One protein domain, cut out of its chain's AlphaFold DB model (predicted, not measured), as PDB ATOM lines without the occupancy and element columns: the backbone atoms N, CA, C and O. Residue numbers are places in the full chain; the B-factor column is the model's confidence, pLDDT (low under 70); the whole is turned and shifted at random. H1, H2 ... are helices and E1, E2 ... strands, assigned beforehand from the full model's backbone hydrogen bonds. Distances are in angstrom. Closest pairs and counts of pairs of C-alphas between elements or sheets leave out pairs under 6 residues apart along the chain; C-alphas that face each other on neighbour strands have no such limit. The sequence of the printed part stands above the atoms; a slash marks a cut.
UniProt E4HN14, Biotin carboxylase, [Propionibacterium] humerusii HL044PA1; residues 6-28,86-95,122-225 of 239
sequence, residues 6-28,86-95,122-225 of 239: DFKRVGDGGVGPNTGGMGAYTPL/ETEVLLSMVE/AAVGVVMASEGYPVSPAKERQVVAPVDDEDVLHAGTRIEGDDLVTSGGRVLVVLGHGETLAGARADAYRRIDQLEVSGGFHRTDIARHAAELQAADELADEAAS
ATOM      1  N   ASP A   6     249.168 238.351 243.539       94.88
ATOM      2  CA  ASP A   6     250.085 237.346 244.058       94.88
ATOM      3  C   ASP A   6     249.653 236.819 245.438       94.88
ATOM      4  O   ASP A   6     248.850 237.407 246.169       94.88
ATOM      5  N   PHE A   7     250.204 235.665 245.809       97.38
ATOM      6  CA  PHE A   7     249.983 235.034 247.106       97.38
ATOM      7  C   PHE A   7     251.310 234.876 247.852       97.38
ATOM      8  O   PHE A   7     251.936 233.818 247.813       97.38
ATOM      9  N   LYS A   8     251.742 235.914 248.582       95.06
ATOM     10  CA  LYS A   8     253.052 235.926 249.274       95.06
ATOM     11  C   LYS A   8     253.191 234.952 250.445       95.06
ATOM     12  O   LYS A   8     254.302 234.669 250.867       95.06
ATOM     13  N   ARG A   9     252.102 234.479 251.046       97.69
ATOM     14  CA  ARG A   9     252.153 233.631 252.253       97.69
ATOM     15  C   ARG A   9     252.303 232.161 251.884       97.69
ATOM     16  O   ARG A   9     251.641 231.707 250.951       97.69
ATOM     17  N   VAL A  10     253.154 231.442 252.625       97.94
ATOM     18  CA  VAL A  10     253.537 230.052 252.312       97.94
ATOM     19  C   VAL A  10     252.373 229.060 252.395       97.94
ATOM     20  O   VAL A  10     252.328 228.126 251.603       97.94
ATOM     21  N   GLY A  11     251.443 229.256 253.334       97.88
ATOM     22  CA  GLY A  11     250.360 228.313 253.605       97.88
ATOM     23  C   GLY A  11     248.985 228.799 253.156       97.88
ATOM     24  O   GLY A  11     248.743 230.003 253.008       97.88
ATOM     25  N   ASP A  12     248.077 227.837 253.001       98.31
ATOM     26  CA  ASP A  12     246.658 228.072 252.721       98.31
ATOM     27  C   ASP A  12     246.025 229.009 253.761       98.31
ATOM     28  O   ASP A  12     246.411 229.040 254.930       98.31
ATOM     29  N   GLY A  13     245.057 229.819 253.335       97.19
ATOM     30  CA  GLY A  13     244.442 230.849 254.173       97.19
ATOM     31  C   GLY A  13     245.358 232.042 254.458       97.19
ATOM     32  O   GLY A  13     245.038 232.878 255.297       97.19
ATOM     33  N   GLY A  14     246.504 232.141 253.776       95.44
ATOM     34  CA  GLY A  14     247.440 233.247 253.965       95.44
ATOM     35  C   GLY A  14     248.261 233.148 255.254       95.44
ATOM     36  O   GLY A  14     248.669 234.172 255.804       95.44
ATOM     37  N   VAL A  15     248.511 231.934 255.747       96.88
ATOM     38  CA  VAL A  15     249.254 231.696 256.994       96.88
ATOM     39  C   VAL A  15     250.755 231.484 256.760       96.88
ATOM     40  O   VAL A  15     251.219 231.238 255.645       96.88
ATOM     41  N   GLY A  16     251.531 231.554 257.844       96.62
ATOM     42  CA  GLY A  16     252.973 231.303 257.826       96.62
ATOM     43  C   GLY A  16     253.809 232.486 257.310       96.62
ATOM     44  O   GLY A  16     253.291 233.594 257.143       96.62
ATOM     45  N   PRO A  17     255.129 232.308 257.126       96.75
ATOM     46  CA  PRO A  17     256.027 233.367 256.663       96.75
ATOM     47  C   PRO A  17     255.675 233.895 255.264       96.75
ATOM     48  O   PRO A  17     255.046 233.208 254.455       96.75
ATOM     49  N   ASN A  18     256.115 235.126 254.987       96.12
ATOM     50  CA  ASN A  18     256.154 235.653 253.624       96.12
ATOM     51  C   ASN A  18     257.203 234.890 252.804       96.12
ATOM     52  O   ASN A  18     258.235 234.465 253.324       96.12
ATOM     53  N   THR A  19     256.934 234.758 251.516       96.38
ATOM     54  CA  THR A  19     257.753 234.089 250.514       96.38
ATOM     55  C   THR A  19     257.946 235.027 249.317       96.38
ATOM     56  O   THR A  19     257.461 236.161 249.331       96.38
ATOM     57  N   GLY A  20     258.643 234.570 248.273       91.81
ATOM     58  CA  GLY A  20     258.656 235.270 246.983       91.81
ATOM     59  C   GLY A  20     257.297 235.285 246.264       91.81
ATOM     60  O   GLY A  20     257.130 236.069 245.349       91.81
ATOM     61  N   GLY A  21     256.345 234.451 246.696       96.25
ATOM     62  CA  GLY A  21     255.065 234.182 246.043       96.25
ATOM     63  C   GLY A  21     254.832 232.672 245.926       96.25
ATOM     64  O   GLY A  21     255.740 231.929 245.562       96.25
ATOM     65  N   MET A  22     253.635 232.205 246.288       98.56
ATOM     66  CA  MET A  22     253.196 230.801 246.166       98.56
ATOM     67  C   MET A  22     252.236 230.569 244.993       98.56
ATOM     68  O   MET A  22     251.797 229.450 244.744       98.56
ATOM     69  N   GLY A  23     251.888 231.634 244.287       98.50
ATOM     70  CA  GLY A  23     251.017 231.601 243.131       98.50
ATOM     71  C   GLY A  23     250.551 233.002 242.780       98.50
ATOM     72  O   GLY A  23     250.744 233.943 243.557       98.50
ATOM     73  N   ALA A  24     249.940 233.121 241.614       98.56
ATOM     74  CA  ALA A  24     249.339 234.349 241.129       98.56
ATOM     75  C   ALA A  24     248.151 234.028 240.219       98.56
ATOM     76  O   ALA A  24     247.959 232.884 239.810       98.56
ATOM     77  N   TYR A  25     247.346 235.035 239.902       98.62
ATOM     78  CA  TYR A  25     246.312 234.912 238.880       98.62
ATOM     79  C   TYR A  25     245.998 236.245 238.222       98.62
ATOM     80  O   TYR A  25     246.312 237.315 238.750       98.62
ATOM     81  N   THR A  26     245.348 236.146 237.070       98.06
ATOM     82  CA  THR A  26     244.862 237.269 236.277       98.06
ATOM     83  C   THR A  26     243.633 236.830 235.467       98.06
ATOM     84  O   THR A  26     243.577 235.666 235.068       98.06
ATOM     85  N   PRO A  27     242.683 237.729 235.144       96.06
ATOM     86  CA  PRO A  27     242.519 239.103 235.644       96.06
ATOM     87  C   PRO A  27     241.958 239.150 237.083       96.06
ATOM     88  O   PRO A  27     241.884 238.125 237.761       96.06
ATOM     89  N   LEU A  28     241.591 240.346 237.561       95.44
ATOM     90  CA  LEU A  28     240.980 240.580 238.877       95.44
ATOM     91  C   LEU A  28     239.488 240.940 238.728       95.44
ATOM     92  O   LEU A  28     239.172 242.126 238.708       95.44
ATOM     93  N   GLU A  86     253.960 236.485 239.178       95.75
ATOM     94  CA  GLU A  86     252.939 237.228 238.407       95.75
ATOM     95  C   GLU A  86     253.228 237.290 236.903       95.75
ATOM     96  O   GLU A  86     252.321 237.463 236.087       95.75
ATOM     97  N   THR A  87     254.495 237.174 236.521       95.31
ATOM     98  CA  THR A  87     254.919 237.274 235.122       95.31
ATOM     99  C   THR A  87     254.475 236.067 234.322       95.31
ATOM    100  O   THR A  87     254.037 236.210 233.188       95.31
ATOM    101  N   GLU A  88     254.534 234.896 234.932       97.44
ATOM    102  CA  GLU A  88     254.156 233.608 234.384       97.44
ATOM    103  C   GLU A  88     252.673 233.618 233.981       97.44
ATOM    104  O   GLU A  88     252.316 233.264 232.856       97.44
ATOM    105  N   VAL A  89     251.803 234.136 234.854       97.56
ATOM    106  CA  VAL A  89     250.369 234.256 234.544       97.56
ATOM    107  C   VAL A  89     250.073 235.378 233.549       97.56
ATOM    108  O   VAL A  89     249.235 235.207 232.671       97.56
ATOM    109  N   LEU A  90     250.757 236.523 233.638       95.62
ATOM    110  CA  LEU A  90     250.494 237.649 232.739       95.62
ATOM    111  C   LEU A  90     250.984 237.377 231.320       95.62
ATOM    112  O   LEU A  90     250.244 237.610 230.369       95.62
ATOM    113  N   LEU A  91     252.219 236.900 231.165       95.44
ATOM    114  CA  LEU A  91     252.814 236.668 229.850       95.44
ATOM    115  C   LEU A  91     252.167 235.495 229.120       95.44
ATOM    116  O   LEU A  91     252.043 235.575 227.901       95.44
ATOM    117  N   SER A  92     251.679 234.471 229.829       96.56
ATOM    118  CA  SER A  92     250.909 233.384 229.199       96.56
ATOM    119  C   SER A  92     249.559 233.847 228.633       96.56
ATOM    120  O   SER A  92     248.962 233.166 227.799       96.56
ATOM    121  N   MET A  93     249.094 235.033 229.032       97.12
ATOM    122  CA  MET A  93     247.888 235.658 228.496       97.12
ATOM    123  C   MET A  93     248.169 236.656 227.365       97.12
ATOM    124  O   MET A  93     247.219 237.117 226.742       97.12
ATOM    125  N   VAL A  94     249.425 237.017 227.076       95.81
ATOM    126  CA  VAL A  94     249.755 238.029 226.057       95.81
ATOM    127  C   VAL A  94     249.720 237.435 224.646       95.81
ATOM    128  O   VAL A  94     250.445 236.499 224.332       95.81
ATOM    129  N   GLU A  95     248.954 238.060 223.751       95.06
ATOM    130  CA  GLU A  95     248.919 237.721 222.317       95.06
ATOM    131  C   GLU A  95     249.816 238.630 221.467       95.06
ATOM    132  O   GLU A  95     250.103 238.351 220.300       95.06
ATOM    133  N   ALA A 122     241.088 233.618 231.783       98.44
ATOM    134  CA  ALA A 122     241.903 233.752 232.975       98.44
ATOM    135  C   ALA A 122     243.090 232.781 232.976       98.44
ATOM    136  O   ALA A 122     243.057 231.723 232.345       98.44
ATOM    137  N   ALA A 123     244.115 233.139 233.748       98.69
ATOM    138  CA  ALA A 123     245.252 232.285 234.058       98.69
ATOM    139  C   ALA A 123     245.482 232.229 235.570       98.69
ATOM    140  O   ALA A 123     245.410 233.249 236.265       98.69
ATOM    141  N   VAL A 124     245.796 231.035 236.068       98.88
ATOM    142  CA  VAL A 124     246.192 230.781 237.457       98.88
ATOM    143  C   VAL A 124     247.537 230.071 237.444       98.88
ATOM    144  O   VAL A 124     247.699 229.066 236.765       98.88
ATOM    145  N   GLY A 125     248.496 230.595 238.200       98.75
ATOM    146  CA  GLY A 125     249.822 230.018 238.374       98.75
ATOM    147  C   GLY A 125     250.003 229.557 239.808       98.75
ATOM    148  O   GLY A 125     249.806 230.341 240.738       98.75
ATOM    149  N   VAL A 126     250.385 228.300 239.999       98.81
ATOM    150  CA  VAL A 126     250.619 227.704 241.318       98.81
ATOM    151  C   VAL A 126     252.083 227.308 241.436       98.81
ATOM    152  O   VAL A 126     252.628 226.623 240.574       98.81
ATOM    153  N   VAL A 127     252.735 227.740 242.512       98.75
ATOM    154  CA  VAL A 127     254.146 227.427 242.751       98.75
ATOM    155  C   VAL A 127     254.269 226.092 243.476       98.75
ATOM    156  O   VAL A 127     253.758 225.938 244.588       98.75
ATOM    157  N   MET A 128     255.031 225.171 242.889       98.38
ATOM    158  CA  MET A 128     255.551 223.985 243.568       98.38
ATOM    159  C   MET A 128     256.855 224.366 244.268       98.38
ATOM    160  O   MET A 128     257.824 224.772 243.620       98.38
ATOM    161  N   ALA A 129     256.895 224.265 245.591       98.50
ATOM    162  CA  ALA A 129     258.045 224.608 246.415       98.50
ATOM    163  C   ALA A 129     258.727 223.358 246.983       98.50
ATOM    164  O   ALA A 129     258.104 222.315 247.158       98.50
ATOM    165  N   SER A 130     260.017 223.475 247.288       98.44
ATOM    166  CA  SER A 130     260.795 222.420 247.934       98.44
ATOM    167  C   SER A 130     260.512 222.350 249.439       98.44
ATOM    168  O   SER A 130     260.193 223.361 250.074       98.44
ATOM    169  N   GLU A 131     260.684 221.161 250.018       98.00
ATOM    170  CA  GLU A 131     260.606 220.893 251.458       98.00
ATOM    171  C   GLU A 131     261.353 221.967 252.269       98.00
ATOM    172  O   GLU A 131     262.511 222.265 251.986       98.00
ATOM    173  N   GLY A 132     260.721 222.559 253.285       96.69
ATOM    174  CA  GLY A 132     261.371 223.542 254.164       96.69
ATOM    175  C   GLY A 132     261.473 224.972 253.610       96.69
ATOM    176  O   GLY A 132     261.945 225.869 254.319       96.69
ATOM    177  N   TYR A 133     261.001 225.236 252.385       98.00
ATOM    178  CA  TYR A 133     260.775 226.602 251.897       98.00
ATOM    179  C   TYR A 133     259.749 227.338 252.793       98.00
ATOM    180  O   TYR A 133     258.747 226.740 253.186       98.00
ATOM    181  N   PRO A 134     259.949 228.628 253.144       97.31
ATOM    182  CA  PRO A 134     260.981 229.547 252.653       97.31
ATOM    183  C   PRO A 134     262.277 229.603 253.469       97.31
ATOM    184  O   PRO A 134     263.184 230.337 253.090       97.31
ATOM    185  N   VAL A 135     262.374 228.878 254.583       96.31
ATOM    186  CA  VAL A 135     263.468 229.062 255.552       96.31
ATOM    187  C   VAL A 135     264.726 228.302 255.142       96.31
ATOM    188  O   VAL A 135     265.812 228.872 255.116       96.31
ATOM    189  N   SER A 136     264.588 227.014 254.833       97.06
ATOM    190  CA  SER A 136     265.709 226.127 254.517       97.06
ATOM    191  C   SER A 136     265.274 225.092 253.478       97.06
ATOM    192  O   SER A 136     265.065 223.932 253.834       97.06
ATOM    193  N   PRO A 137     265.091 225.504 252.210       97.31
ATOM    194  CA  PRO A 137     264.617 224.611 251.166       97.31
ATOM    195  C   PRO A 137     265.613 223.478 250.904       97.31
ATOM    196  O   PRO A 137     266.796 223.733 250.656       97.31
ATOM    197  N   ALA A 138     265.125 222.240 250.918       98.06
ATOM    198  CA  ALA A 138     265.892 221.084 250.483       98.06
ATOM    199  C   ALA A 138     266.276 221.225 249.000       98.06
ATOM    200  O   ALA A 138     265.576 221.858 248.205       98.06
ATOM    201  N   LYS A 139     267.409 220.640 248.627       98.00
ATOM    202  CA  LYS A 139     267.897 220.580 247.245       98.00
ATOM    203  C   LYS A 139     268.171 219.129 246.879       98.00
ATOM    204  O   LYS A 139     268.135 218.265 247.753       98.00
ATOM    205  N   GLU A 140     268.438 218.884 245.599       97.62
ATOM    206  CA  GLU A 140     268.808 217.560 245.075       97.62
ATOM    207  C   GLU A 140     267.716 216.502 245.310       97.62
ATOM    208  O   GLU A 140     267.971 215.303 245.367       97.62
ATOM    209  N   ARG A 141     266.464 216.955 245.445       97.81
ATOM    210  CA  ARG A 141     265.271 216.115 245.449       97.81
ATOM    211  C   ARG A 141     264.818 215.870 244.021       97.81
ATOM    212  O   ARG A 141     264.876 216.787 243.205       97.81
ATOM    213  N   GLN A 142     264.342 214.663 243.741       98.00
ATOM    214  CA  GLN A 142     263.822 214.303 242.427       98.00
ATOM    215  C   GLN A 142     262.607 215.165 242.056       98.00
ATOM    216  O   GLN A 142     261.757 215.453 242.904       98.00
ATOM    217  N   VAL A 143     262.544 215.560 240.786       98.00
ATOM    218  CA  VAL A 143     261.405 216.233 240.163       98.00
ATOM    219  C   VAL A 143     260.939 215.388 238.982       98.00
ATOM    220  O   VAL A 143     261.716 215.109 238.073       98.00
ATOM    221  N   VAL A 144     259.669 215.002 238.989       96.75
ATOM    222  CA  VAL A 144     258.996 214.327 237.879       96.75
ATOM    223  C   VAL A 144     257.991 215.308 237.291       96.75
ATOM    224  O   VAL A 144     257.046 215.716 237.961       96.75
ATOM    225  N   ALA A 145     258.214 215.711 236.047       92.44
ATOM    226  CA  ALA A 145     257.330 216.596 235.302       92.44
ATOM    227  C   ALA A 145     257.290 216.162 233.826       92.44
ATOM    228  O   ALA A 145     258.279 215.595 233.348       92.44
ATOM    229  N   PRO A 146     256.183 216.400 233.097       86.25
ATOM    230  CA  PRO A 146     256.119 216.222 231.661       86.25
ATOM    231  C   PRO A 146     257.265 216.950 230.969       86.25
ATOM    232  O   PRO A 146     257.538 218.121 231.231       86.25
ATOM    233  N   VAL A 147     257.919 216.235 230.064       74.31
ATOM    234  CA  VAL A 147     258.846 216.837 229.113       74.31
ATOM    235  C   VAL A 147     257.983 217.551 228.069       74.31
ATOM    236  O   VAL A 147     257.049 216.949 227.547       74.31
ATOM    237  N   ASP A 148     258.277 218.824 227.803       80.31
ATOM    238  CA  ASP A 148     257.602 219.673 226.806       80.31
ATOM    239  C   ASP A 148     256.182 220.183 227.153       80.31
ATOM    240  O   ASP A 148     255.415 220.509 226.245       80.31
ATOM    241  N   ASP A 149     255.819 220.320 228.435       90.19
ATOM    242  CA  ASP A 149     254.627 221.103 228.821       90.19
ATOM    243  C   ASP A 149     254.996 222.589 228.991       90.19
ATOM    244  O   ASP A 149     255.700 222.968 229.928       90.19
ATOM    245  N   GLU A 150     254.521 223.438 228.073       92.19
ATOM    246  CA  GLU A 150     254.772 224.888 228.085       92.19
ATOM    247  C   GLU A 150     254.141 225.617 229.282       92.19
ATOM    248  O   GLU A 150     254.564 226.724 229.622       92.19
ATOM    249  N   ASP A 151     253.189 224.975 229.962       96.81
ATOM    250  CA  ASP A 151     252.518 225.498 231.150       96.81
ATOM    251  C   ASP A 151     253.200 225.059 232.456       96.81
ATOM    252  O   ASP A 151     252.770 225.445 233.546       96.81
ATOM    253  N   VAL A 152     254.285 224.280 232.380       97.38
ATOM    254  CA  VAL A 152     255.121 223.913 233.530       97.38
ATOM    255  C   VAL A 152     256.453 224.649 233.435       97.38
ATOM    256  O   VAL A 152     257.408 224.223 232.787       97.38
ATOM    257  N   LEU A 153     256.533 225.788 234.116       97.44
ATOM    258  CA  LEU A 153     257.688 226.673 234.051       97.44
ATOM    259  C   LEU A 153     258.699 226.339 235.146       97.44
ATOM    260  O   LEU A 153     258.374 226.265 236.333       97.44
ATOM    261  N   HIS A 154     259.956 226.173 234.749       97.00
ATOM    262  CA  HIS A 154     261.047 225.848 235.659       97.00
ATOM    263  C   HIS A 154     261.562 227.090 236.393       97.00
ATOM    264  O   HIS A 154     261.948 228.077 235.769       97.00
ATOM    265  N   ALA A 155     261.652 227.002 237.722       97.00
ATOM    266  CA  ALA A 155     262.335 227.976 238.566       97.00
ATOM    267  C   ALA A 155     263.636 227.362 239.114       97.00
ATOM    268  O   ALA A 155     264.675 227.355 238.455       97.00
ATOM    269  N   GLY A 156     263.601 226.811 240.326       97.31
ATOM    270  CA  GLY A 156     264.741 226.178 240.979       97.31
ATOM    271  C   GLY A 156     264.886 224.702 240.628       97.31
ATOM    272  O   GLY A 156     264.743 223.868 241.522       97.31
ATOM    273  N   THR A 157     265.208 224.379 239.374       97.19
ATOM    274  CA  THR A 157     265.561 223.012 238.934       97.19
ATOM    275  C   THR A 157     266.977 222.927 238.364       97.19
ATOM    276  O   THR A 157     267.567 223.942 237.993       97.19
ATOM    277  N   ARG A 158     267.548 221.725 238.290       96.94
ATOM    278  CA  ARG A 158     268.832 221.428 237.639       96.94
ATOM    279  C   ARG A 158     268.787 220.014 237.061       96.94
ATOM    280  O   ARG A 158     268.163 219.146 237.657       96.94
ATOM    281  N   ILE A 159     269.461 219.793 235.936       96.44
ATOM    282  CA  ILE A 159     269.696 218.446 235.397       96.44
ATOM    283  C   ILE A 159     270.921 217.850 236.099       96.44
ATOM    284  O   ILE A 159     271.981 218.480 236.133       96.44
ATOM    285  N   GLU A 160     270.774 216.655 236.665       95.50
ATOM    286  CA  GLU A 160     271.829 215.894 237.332       95.50
ATOM    287  C   GLU A 160     271.870 214.469 236.769       95.50
ATOM    288  O   GLU A 160     271.067 213.613 237.123       95.50
ATOM    289  N   GLY A 161     272.795 214.224 235.834       94.38
ATOM    290  CA  GLY A 161     272.766 213.004 235.023       94.38
ATOM    291  C   GLY A 161     271.562 213.016 234.080       94.38
ATOM    292  O   GLY A 161     271.391 213.978 233.332       94.38
ATOM    293  N   ASP A 162     270.745 211.966 234.148       93.38
ATOM    294  CA  ASP A 162     269.483 211.853 233.404       93.38
ATOM    295  C   ASP A 162     268.271 212.350 234.221       93.38
ATOM    296  O   ASP A 162     267.150 212.370 233.714       93.38
ATOM    297  N   ASP A 163     268.486 212.769 235.475       94.81
ATOM    298  CA  ASP A 163     267.425 213.184 236.388       94.81
ATOM    299  C   ASP A 163     267.252 214.708 236.427       94.81
ATOM    300  O   ASP A 163     268.207 215.489 236.351       94.81
ATOM    301  N   LEU A 164     266.009 215.143 236.628       96.62
ATOM    302  CA  LEU A 164     265.681 216.515 236.997       96.62
ATOM    303  C   LEU A 164     265.578 216.607 238.522       96.62
ATOM    304  O   LEU A 164     264.842 215.846 239.153       96.62
ATOM    305  N   VAL A 165     266.293 217.556 239.123       98.12
ATOM    306  CA  VAL A 165     266.318 217.737 240.580       98.12
ATOM    307  C   VAL A 165     266.050 219.176 241.006       98.12
ATOM    308  O   VAL A 165     266.302 220.131 240.268       98.12
ATOM    309  N   THR A 166     265.574 219.360 242.237       98.44
ATOM    310  CA  THR A 166     265.408 220.680 242.858       98.44
ATOM    311  C   THR A 166     266.767 221.352 243.080       98.44
ATOM    312  O   THR A 166     267.687 220.744 243.627       98.44
ATOM    313  N   SER A 167     266.886 222.634 242.756       97.94
ATOM    314  CA  SER A 167     268.079 223.462 242.987       97.94
ATOM    315  C   SER A 167     267.781 224.763 243.755       97.94
ATOM    316  O   SER A 167     268.709 225.461 244.183       97.94
ATOM    317  N   GLY A 168     266.497 225.061 243.999       96.69
ATOM    318  CA  GLY A 168     266.019 226.258 244.688       96.69
ATOM    319  C   GLY A 168     264.760 226.021 245.527       96.69
ATOM    320  O   GLY A 168     264.250 224.910 245.618       96.69
ATOM    321  N   GLY A 169     264.286 227.086 246.181       97.56
ATOM    322  CA  GLY A 169     263.128 227.023 247.079       97.56
ATOM    323  C   GLY A 169     261.787 226.914 246.361       97.56
ATOM    324  O   GLY A 169     260.992 226.045 246.691       97.56
ATOM    325  N   ARG A 170     261.559 227.759 245.354       98.25
ATOM    326  CA  ARG A 170     260.481 227.576 244.376       98.25
ATOM    327  C   ARG A 170     261.042 226.738 243.238       98.25
ATOM    328  O   ARG A 170     262.127 227.054 242.751       98.25
ATOM    329  N   VAL A 171     260.350 225.674 242.864       98.25
ATOM    330  CA  VAL A 171     260.857 224.646 241.947       98.25
ATOM    331  C   VAL A 171     260.198 224.789 240.584       98.25
ATOM    332  O   VAL A 171     260.910 224.961 239.601       98.25
ATOM    333  N   LEU A 172     258.865 224.795 240.543       98.19
ATOM    334  CA  LEU A 172     258.070 224.955 239.323       98.19
ATOM    335  C   LEU A 172     256.976 226.007 239.541       98.19
ATOM    336  O   LEU A 172     256.517 226.193 240.671       98.19
ATOM    337  N   VAL A 173     256.527 226.638 238.461       98.50
ATOM    338  CA  VAL A 173     255.257 227.370 238.390       98.50
ATOM    339  C   VAL A 173     254.374 226.636 237.389       98.50
ATOM    340  O   VAL A 173     254.738 226.518 236.224       98.50
ATOM    341  N   VAL A 174     253.235 226.125 237.850       98.56
ATOM    342  CA  VAL A 174     252.279 225.389 237.018       98.56
ATOM    343  C   VAL A 174     251.133 226.315 236.663       98.56
ATOM    344  O   VAL A 174     250.435 226.813 237.551       98.56
ATOM    345  N   LEU A 175     250.968 226.563 235.373       98.69
ATOM    346  CA  LEU A 175     249.921 227.395 234.816       98.69
ATOM    347  C   LEU A 175     248.688 226.556 234.483       98.69
ATOM    348  O   LEU A 175     248.779 225.396 234.087       98.69
ATOM    349  N   GLY A 176     247.526 227.168 234.645       98.50
ATOM    350  CA  GLY A 176     246.272 226.686 234.095       98.50
ATOM    351  C   GLY A 176     245.484 227.836 233.495       98.50
ATOM    352  O   GLY A 176     245.537 228.966 233.994       98.50
ATOM    353  N   HIS A 177     244.738 227.530 232.438       98.62
ATOM    354  CA  HIS A 177     243.948 228.499 231.679       98.62
ATOM    355  C   HIS A 177     242.491 228.069 231.593       98.62
ATOM    356  O   HIS A 177     242.162 226.884 231.624       98.62
ATOM    357  N   GLY A 178     241.599 229.041 231.470       98.00
ATOM    358  CA  GLY A 178     240.177 228.783 231.299       98.00
ATOM    359  C   GLY A 178     239.409 230.057 230.999       98.00
ATOM    360  O   GLY A 178     239.924 231.157 231.173       98.00
ATOM    361  N   GLU A 179     238.162 229.918 230.560       97.44
ATOM    362  CA  GLU A 179     237.280 231.070 230.326       97.44
ATOM    363  C   GLU A 179     236.936 231.802 231.634       97.44
ATOM    364  O   GLU A 179     236.732 233.013 231.631       97.44
ATOM    365  N   THR A 180     236.945 231.082 232.759       97.44
ATOM    366  CA  THR A 180     236.703 231.606 234.111       97.44
ATOM    367  C   THR A 180     237.890 231.324 235.030       97.44
ATOM    368  O   THR A 180     238.687 230.413 234.775       97.44
ATOM    369  N   LEU A 181     237.994 232.049 236.153       97.69
ATOM    370  CA  LEU A 181     239.013 231.750 237.167       97.69
ATOM    371  C   LEU A 181     238.852 230.348 237.750       97.69
ATOM    372  O   LEU A 181     239.850 229.688 238.035       97.69
ATOM    373  N   ALA A 182     237.614 229.879 237.914       98.19
ATOM    374  CA  ALA A 182     237.342 228.526 238.384       98.19
ATOM    375  C   ALA A 182     237.895 227.472 237.411       98.19
ATOM    376  O   ALA A 182     238.553 226.526 237.851       98.19
ATOM    377  N   GLY A 183     237.691 227.671 236.103       98.44
ATOM    378  CA  GLY A 183     238.235 226.808 235.054       98.44
ATOM    379  C   GLY A 183     239.763 226.817 235.026       98.44
ATOM    380  O   GLY A 183     240.379 225.757 235.103       98.44
ATOM    381  N   ALA A 184     240.375 228.005 235.020       98.62
ATOM    382  CA  ALA A 184     241.831 228.159 235.037       98.62
ATOM    383  C   ALA A 184     242.473 227.521 236.280       98.62
ATOM    384  O   ALA A 184     243.488 226.831 236.193       98.62
ATOM    385  N   ARG A 185     241.838 227.691 237.447       98.56
ATOM    386  CA  ARG A 185     242.265 227.051 238.693       98.56
ATOM    387  C   ARG A 185     242.176 225.528 238.588       98.56
ATOM    388  O   ARG A 185     243.129 224.846 238.951       98.56
ATOM    389  N   ALA A 186     241.046 224.993 238.126       98.62
ATOM    390  CA  ALA A 186     240.864 223.553 237.974       98.62
ATOM    391  C   ALA A 186     241.906 222.944 237.024       98.62
ATOM    392  O   ALA A 186     242.450 221.882 237.325       98.62
ATOM    393  N   ASP A 187     242.231 223.640 235.931       98.62
ATOM    394  CA  ASP A 187     243.267 223.214 234.993       98.62
ATOM    395  C   ASP A 187     244.656 223.143 235.645       98.62
ATOM    396  O   ASP A 187     245.321 222.110 235.559       98.62
ATOM    397  N   ALA A 188     245.056 224.187 236.383       98.50
ATOM    398  CA  ALA A 188     246.352 224.237 237.062       98.50
ATOM    399  C   ALA A 188     246.528 223.077 238.061       98.50
ATOM    400  O   ALA A 188     247.553 222.396 238.059       98.50
ATOM    401  N   TYR A 189     245.515 222.809 238.895       98.56
ATOM    402  CA  TYR A 189     245.592 221.719 239.877       98.56
ATOM    403  C   TYR A 189     245.550 220.332 239.228       98.56
ATOM    404  O   TYR A 189     246.297 219.454 239.642       98.56
ATOM    405  N   ARG A 190     244.767 220.146 238.157       97.75
ATOM    406  CA  ARG A 190     244.768 218.896 237.380       97.75
ATOM    407  C   ARG A 190     246.149 218.590 236.791       97.75
ATOM    408  O   ARG A 190     246.507 217.422 236.663       97.75
ATOM    409  N   ARG A 191     246.903 219.618 236.390       97.31
ATOM    410  CA  ARG A 191     248.287 219.469 235.913       97.31
ATOM    411  C   ARG A 191     249.237 219.141 237.053       97.31
ATOM    412  O   ARG A 191     250.038 218.231 236.899       97.31
ATOM    413  N   ILE A 192     249.103 219.813 238.199       97.44
ATOM    414  CA  ILE A 192     249.889 219.505 239.405       97.44
ATOM    415  C   ILE A 192     249.763 218.031 239.802       97.44
ATOM    416  O   ILE A 192     250.775 217.428 240.143       97.44
ATOM    417  N   ASP A 193     248.575 217.432 239.686       95.94
ATOM    418  CA  ASP A 193     248.349 216.010 239.998       95.94
ATOM    419  C   ASP A 193     249.183 215.039 239.131       95.94
ATOM    420  O   ASP A 193     249.270 213.848 239.431       95.94
ATOM    421  N   GLN A 194     249.790 215.525 238.043       94.75
ATOM    422  CA  GLN A 194     250.655 214.762 237.138       94.75
ATOM    423  C   GLN A 194     252.150 214.993 237.412       94.75
ATOM    424  O   GLN A 194     252.992 214.419 236.717       94.75
ATOM    425  N   LEU A 195     252.482 215.838 238.392       95.19
ATOM    426  CA  LEU A 195     253.843 216.222 238.756       95.19
ATOM    427  C   LEU A 195     254.213 215.671 240.130       95.19
ATOM    428  O   LEU A 195     253.377 215.535 241.020       95.19
ATOM    429  N   GLU A 196     255.505 215.464 240.348       96.69
ATOM    430  CA  GLU A 196     256.049 215.169 241.665       96.69
ATOM    431  C   GLU A 196     257.293 216.019 241.925       96.69
ATOM    432  O   GLU A 196     258.215 216.078 241.117       96.69
ATOM    433  N   VAL A 197     257.343 216.663 243.088       97.94
ATOM    434  CA  VAL A 197     258.573 217.224 243.655       97.94
ATOM    435  C   VAL A 197     258.780 216.496 244.972       97.94
ATOM    436  O   VAL A 197     257.983 216.667 245.892       97.94
ATOM    437  N   SER A 198     259.818 215.666 245.076       98.19
ATOM    438  CA  SER A 198     260.013 214.818 246.256       98.19
ATOM    439  C   SER A 198     260.186 215.665 247.529       98.19
ATOM    440  O   SER A 198     261.097 216.490 247.628       98.19
ATOM    441  N   GLY A 199     259.273 215.496 248.494       97.56
ATOM    442  CA  GLY A 199     259.183 216.312 249.718       97.56
ATOM    443  C   GLY A 199     258.643 217.736 249.511       97.56
ATOM    444  O   GLY A 199     258.535 218.502 250.469       97.56
ATOM    445  N   GLY A 200     258.317 218.106 248.275       97.81
ATOM    446  CA  GLY A 200     257.776 219.409 247.926       97.81
ATOM    447  C   GLY A 200     256.319 219.595 248.342       97.81
ATOM    448  O   GLY A 200     255.641 218.675 248.799       97.81
ATOM    449  N   PHE A 201     255.839 220.822 248.186       98.44
ATOM    450  CA  PHE A 201     254.465 221.201 248.496       98.44
ATOM    451  C   PHE A 201     254.016 222.388 247.641       98.44
ATOM    452  O   PHE A 201     254.830 223.124 247.085       98.44
ATOM    453  N   HIS A 202     252.713 222.614 247.590       98.62
ATOM    454  CA  HIS A 202     252.105 223.809 247.019       98.62
ATOM    455  C   HIS A 202     250.903 224.218 247.871       98.62
ATOM    456  O   HIS A 202     250.434 223.458 248.720       98.62
ATOM    457  N   ARG A 203     250.398 225.432 247.651       98.62
ATOM    458  CA  ARG A 203     249.106 225.848 248.212       98.62
ATOM    459  C   ARG A 203     247.958 225.242 247.420       98.62
ATOM    460  O   ARG A 203     248.108 225.004 246.226       98.62
ATOM    461  N   THR A 204     246.817 225.030 248.070       98.44
ATOM    462  CA  THR A 204     245.600 224.472 247.450       98.44
ATOM    463  C   THR A 204     244.514 225.521 247.201       98.44
ATOM    464  O   THR A 204     243.509 225.263 246.532       98.44
ATOM    465  N   ASP A 205     244.703 226.741 247.705       98.44
ATOM    466  CA  ASP A 205     243.702 227.807 247.693       98.44
ATOM    467  C   ASP A 205     244.052 229.002 246.795       98.44
ATOM    468  O   ASP A 205     243.355 230.021 246.840       98.44
ATOM    469  N   ILE A 206     245.090 228.888 245.957       98.69
ATOM    470  CA  ILE A 206     245.433 229.925 244.973       98.69
ATOM    471  C   ILE A 206     244.201 230.239 244.116       98.69
ATOM    472  O   ILE A 206     243.554 229.330 243.592       98.69
ATOM    473  N   ALA A 207     243.865 231.530 244.040       98.00
ATOM    474  CA  ALA A 207     242.698 232.101 243.360       98.00
ATOM    475  C   ALA A 207     241.312 231.596 243.823       98.00
ATOM    476  O   ALA A 207     240.308 232.038 243.269       98.00
ATOM    477  N   ARG A 208     241.212 230.733 244.849       97.88
ATOM    478  CA  ARG A 208     239.937 230.118 245.270       97.88
ATOM    479  C   ARG A 208     238.862 231.159 245.581       97.88
ATOM    480  O   ARG A 208     237.790 231.110 244.998       97.88
ATOM    481  N   HIS A 209     239.174 232.115 246.455       96.25
ATOM    482  CA  HIS A 209     238.197 233.116 246.886       96.25
ATOM    483  C   HIS A 209     237.699 233.987 245.723       96.25
ATOM    484  O   HIS A 209     236.511 234.261 245.618       96.25
ATOM    485  N   ALA A 210     238.595 234.385 244.819       96.38
ATOM    486  CA  ALA A 210     238.224 235.187 243.658       96.38
ATOM    487  C   ALA A 210     237.379 234.404 242.645       96.38
ATOM    488  O   ALA A 210     236.462 234.971 242.063       96.38
ATOM    489  N   ALA A 211     237.656 233.109 242.469       96.31
ATOM    490  CA  ALA A 211     236.836 232.234 241.639       96.31
ATOM    491  C   ALA A 211     235.423 232.043 242.222       96.31
ATOM    492  O   ALA A 211     234.450 232.050 241.477       96.31
ATOM    493  N   GLU A 212     235.306 231.902 243.546       95.94
ATOM    494  CA  GLU A 212     234.014 231.792 244.238       95.94
ATOM    495  C   GLU A 212     233.188 233.081 244.123       95.94
ATOM    496  O   GLU A 212     231.986 233.007 243.887       95.94
ATOM    497  N   LEU A 213     233.827 234.252 244.247       93.00
ATOM    498  CA  LEU A 213     233.167 235.548 244.051       93.00
ATOM    499  C   LEU A 213     232.672 235.723 242.612       93.00
ATOM    500  O   LEU A 213     231.505 236.037 242.420       93.00
ATOM    501  N   GLN A 214     233.523 235.443 241.617       94.31
ATOM    502  CA  GLN A 214     233.138 235.524 240.205       94.31
ATOM    503  C   GLN A 214     231.904 234.659 239.907       94.31
ATOM    504  O   GLN A 214     230.956 235.127 239.287       94.31
ATOM    505  N   ALA A 215     231.894 233.414 240.387       91.44
ATOM    506  CA  ALA A 215     230.763 232.515 240.180       91.44
ATOM    507  C   ALA A 215     229.477 233.008 240.871       91.44
ATOM    508  O   ALA A 215     228.382 232.801 240.356       91.44
ATOM    509  N   ALA A 216     229.592 233.642 242.043       90.00
ATOM    510  CA  ALA A 216     228.442 234.203 242.747       90.00
ATOM    511  C   ALA A 216     227.838 235.408 242.005       90.00
ATOM    512  O   ALA A 216     226.614 235.507 241.930       90.00
ATOM    513  N   ASP A 217     228.679 236.276 241.439       87.19
ATOM    514  CA  ASP A 217     228.240 237.433 240.652       87.19
ATOM    515  C   ASP A 217     227.560 236.991 239.343       87.19
ATOM    516  O   ASP A 217     226.464 237.455 239.034       87.19
ATOM    517  N   GLU A 218     228.127 236.006 238.633       86.50
ATOM    518  CA  GLU A 218     227.532 235.438 237.408       86.50
ATOM    519  C   GLU A 218     226.130 234.848 237.661       86.50
ATOM    520  O   GLU A 218     225.199 235.076 236.886       86.50
ATOM    521  N   LEU A 219     225.948 234.133 238.778       87.19
ATOM    522  CA  LEU A 219     224.644 233.592 239.182       87.19
ATOM    523  C   LEU A 219     223.635 234.692 239.548       87.19
ATOM    524  O   LEU A 219     222.438 234.544 239.290       87.19
ATOM    525  N   ALA A 220     224.096 235.778 240.170       85.31
ATOM    526  CA  ALA A 220     223.245 236.914 240.515       85.31
ATOM    527  C   ALA A 220     222.758 237.657 239.260       85.31
ATOM    528  O   ALA A 220     221.573 237.997 239.174       85.31
ATOM    529  N   ASP A 221     223.635 237.846 238.272       83.94
ATOM    530  CA  ASP A 221     223.298 238.463 236.988       83.94
ATOM    531  C   ASP A 221     222.319 237.600 236.177       83.94
ATOM    532  O   ASP A 221     221.336 238.113 235.631       83.94
ATOM    533  N   GLU A 222     222.522 236.277 236.147       81.88
ATOM    534  CA  GLU A 222     221.596 235.352 235.484       81.88
ATOM    535  C   GLU A 222     220.203 235.406 236.132       81.88
ATOM    536  O   GLU A 222     219.198 235.558 235.431       81.88
ATOM    537  N   ALA A 223     220.127 235.381 237.466       79.44
ATOM    538  CA  ALA A 223     218.863 235.503 238.192       79.44
ATOM    539  C   ALA A 223     218.161 236.853 237.939       79.44
ATOM    540  O   ALA A 223     216.936 236.896 237.815       79.44
ATOM    541  N   ALA A 224     218.914 237.949 237.810       78.12
ATOM    542  CA  ALA A 224     218.363 239.264 237.477       78.12
ATOM    543  C   ALA A 224     217.839 239.349 236.030       78.12
ATOM    544  O   ALA A 224     216.924 240.128 235.747       78.12
ATOM    545  N   SER A 225     218.383 238.539 235.116       73.69
ATOM    546  CA  SER A 225     217.979 238.498 233.704       73.69
ATOM    547  C   SER A 225     216.639 237.784 233.450       73.69
ATOM    548  O   SER A 225     216.014 238.008 232.409       73.69
TER     549      SER A 225
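Overview. This is residues 6 to 28, 86 to 95 and 122 to 225 of the 239 residues of the protein "Biotin carboxylase" of [Propionibacterium] humerusii HL044PA1 (UniProt E4HN14). A twisted sheet of four strands has one helix over each face, H2 on one and the short H1 on the other, and a long last helix, H3, starts beside H2 and sticks out of the body with residues 216 to 225. Two small hairpins, E1 with E2 and E6 with E7, lie outside this sheet. The printed part has 137 residues, with three named helices and eight named strands in the order E1 E2 E3 H1 E4 E5 E6 E7 E8 H2 H3; the class is mixed, helices and strands. The large sheet has the order E3 E4 E8 E5, all antiparallel, and with its two helices makes three layers, helices on both faces of a sheet. The whole is compact, with a radius of gyration of the C-alphas of 15.8 A, yet elongated in outline, spanning 60 by 33 by 24 A; without the free end of H3 the body spans 45 by 33 by 23 A.

Arrangement. E1, residues 9 to 11, and E2, residues 15 to 18, form an antiparallel hairpin, with N 10 and O 17 within hydrogen-bond range at 3.2 A. E3, residues 23 to 26, is apart from E2 and is an edge strand of the large sheet. Its antiparallel neighbour is E4, residues 122 to 129, with N 125 and O 24 at 2.8 A. H1, residues 86 to 91, is on the sheet at a height of 7.3 A, over E4, and runs slantwise to the strands, at 45 degrees to E4 on the local plane; the closest C-alphas of H1 and E4 are those of Val 89 and Ala 123, 5.5 A apart. E8, residues 170 to 178, is the antiparallel neighbour of E4 on one side, with N 126 and O 174 at 2.9 A, and of the edge strand E5, residues 152 to 154, on the other, with N 173 and O 153 at 2.8 A. The sheet is twisted, with C-alphas up to 4.0 A off its best plane. E5 runs on into E6, residues 157 to 160, at 75 degrees across a break of 2 residues. E6 forms an antiparallel hairpin with E7, residues 163 to 166, where N 158 and O 165 are 2.8 A apart. H2, residues 181 to 192, is on the opposite face from H1 at a height of 6.4 A, over E8 and only just over E4, where 3 of its C-alphas fall. It runs slantwise to the strands, at 43 degrees to E8 on the local plane, and its closest C-alpha pair with E8 is Ala 188 and Gly 176, 3.8 A. H3, residues 208 to 225, is not on the sheet. H2 and H3 form a helical hairpin: residues 181 to 185 of H2 touch residues 208 to 215 of H3, the closest C-alphas being those of Ala 182 and Ala 211 at 5.0 A. They run opposite ways at a tilt of 36 degrees, only just steep. In H1, H2 and H3 every O i to N i+4 pair is within hydrogen-bond range.

Along the chain. E1 begins at C-alpha 9, at (252.153, 233.631, 252.253). From first to last C-alpha, E3 measures 10.8 A, E4 22.9 A, E7 10.1 A, E8 24.2 A, H2 16.5 A and H3 26.2 A. E8 begins at C-alpha 170, at (260.481, 227.576, 244.376), and H3 ends at C-alpha 225, at (217.979, 238.498, 233.704).

Size, cuts and confidence. The two C-alphas farthest apart, those of Gly 161 and Ala 224, are 60.5 A apart. Residues 29 to 85 and 96 to 121 are not printed, with C-alpha gaps of 12.4 A from 28 to 86 and 13.4 A from 95 to 122. Long links join E4 to E5 and H2 to H3; residues 143 to 144 of the first pair antiparallel with residues 196 to 197 of the second. The mean pLDDT of the printed part is 95.7, and no printed residue is under 70.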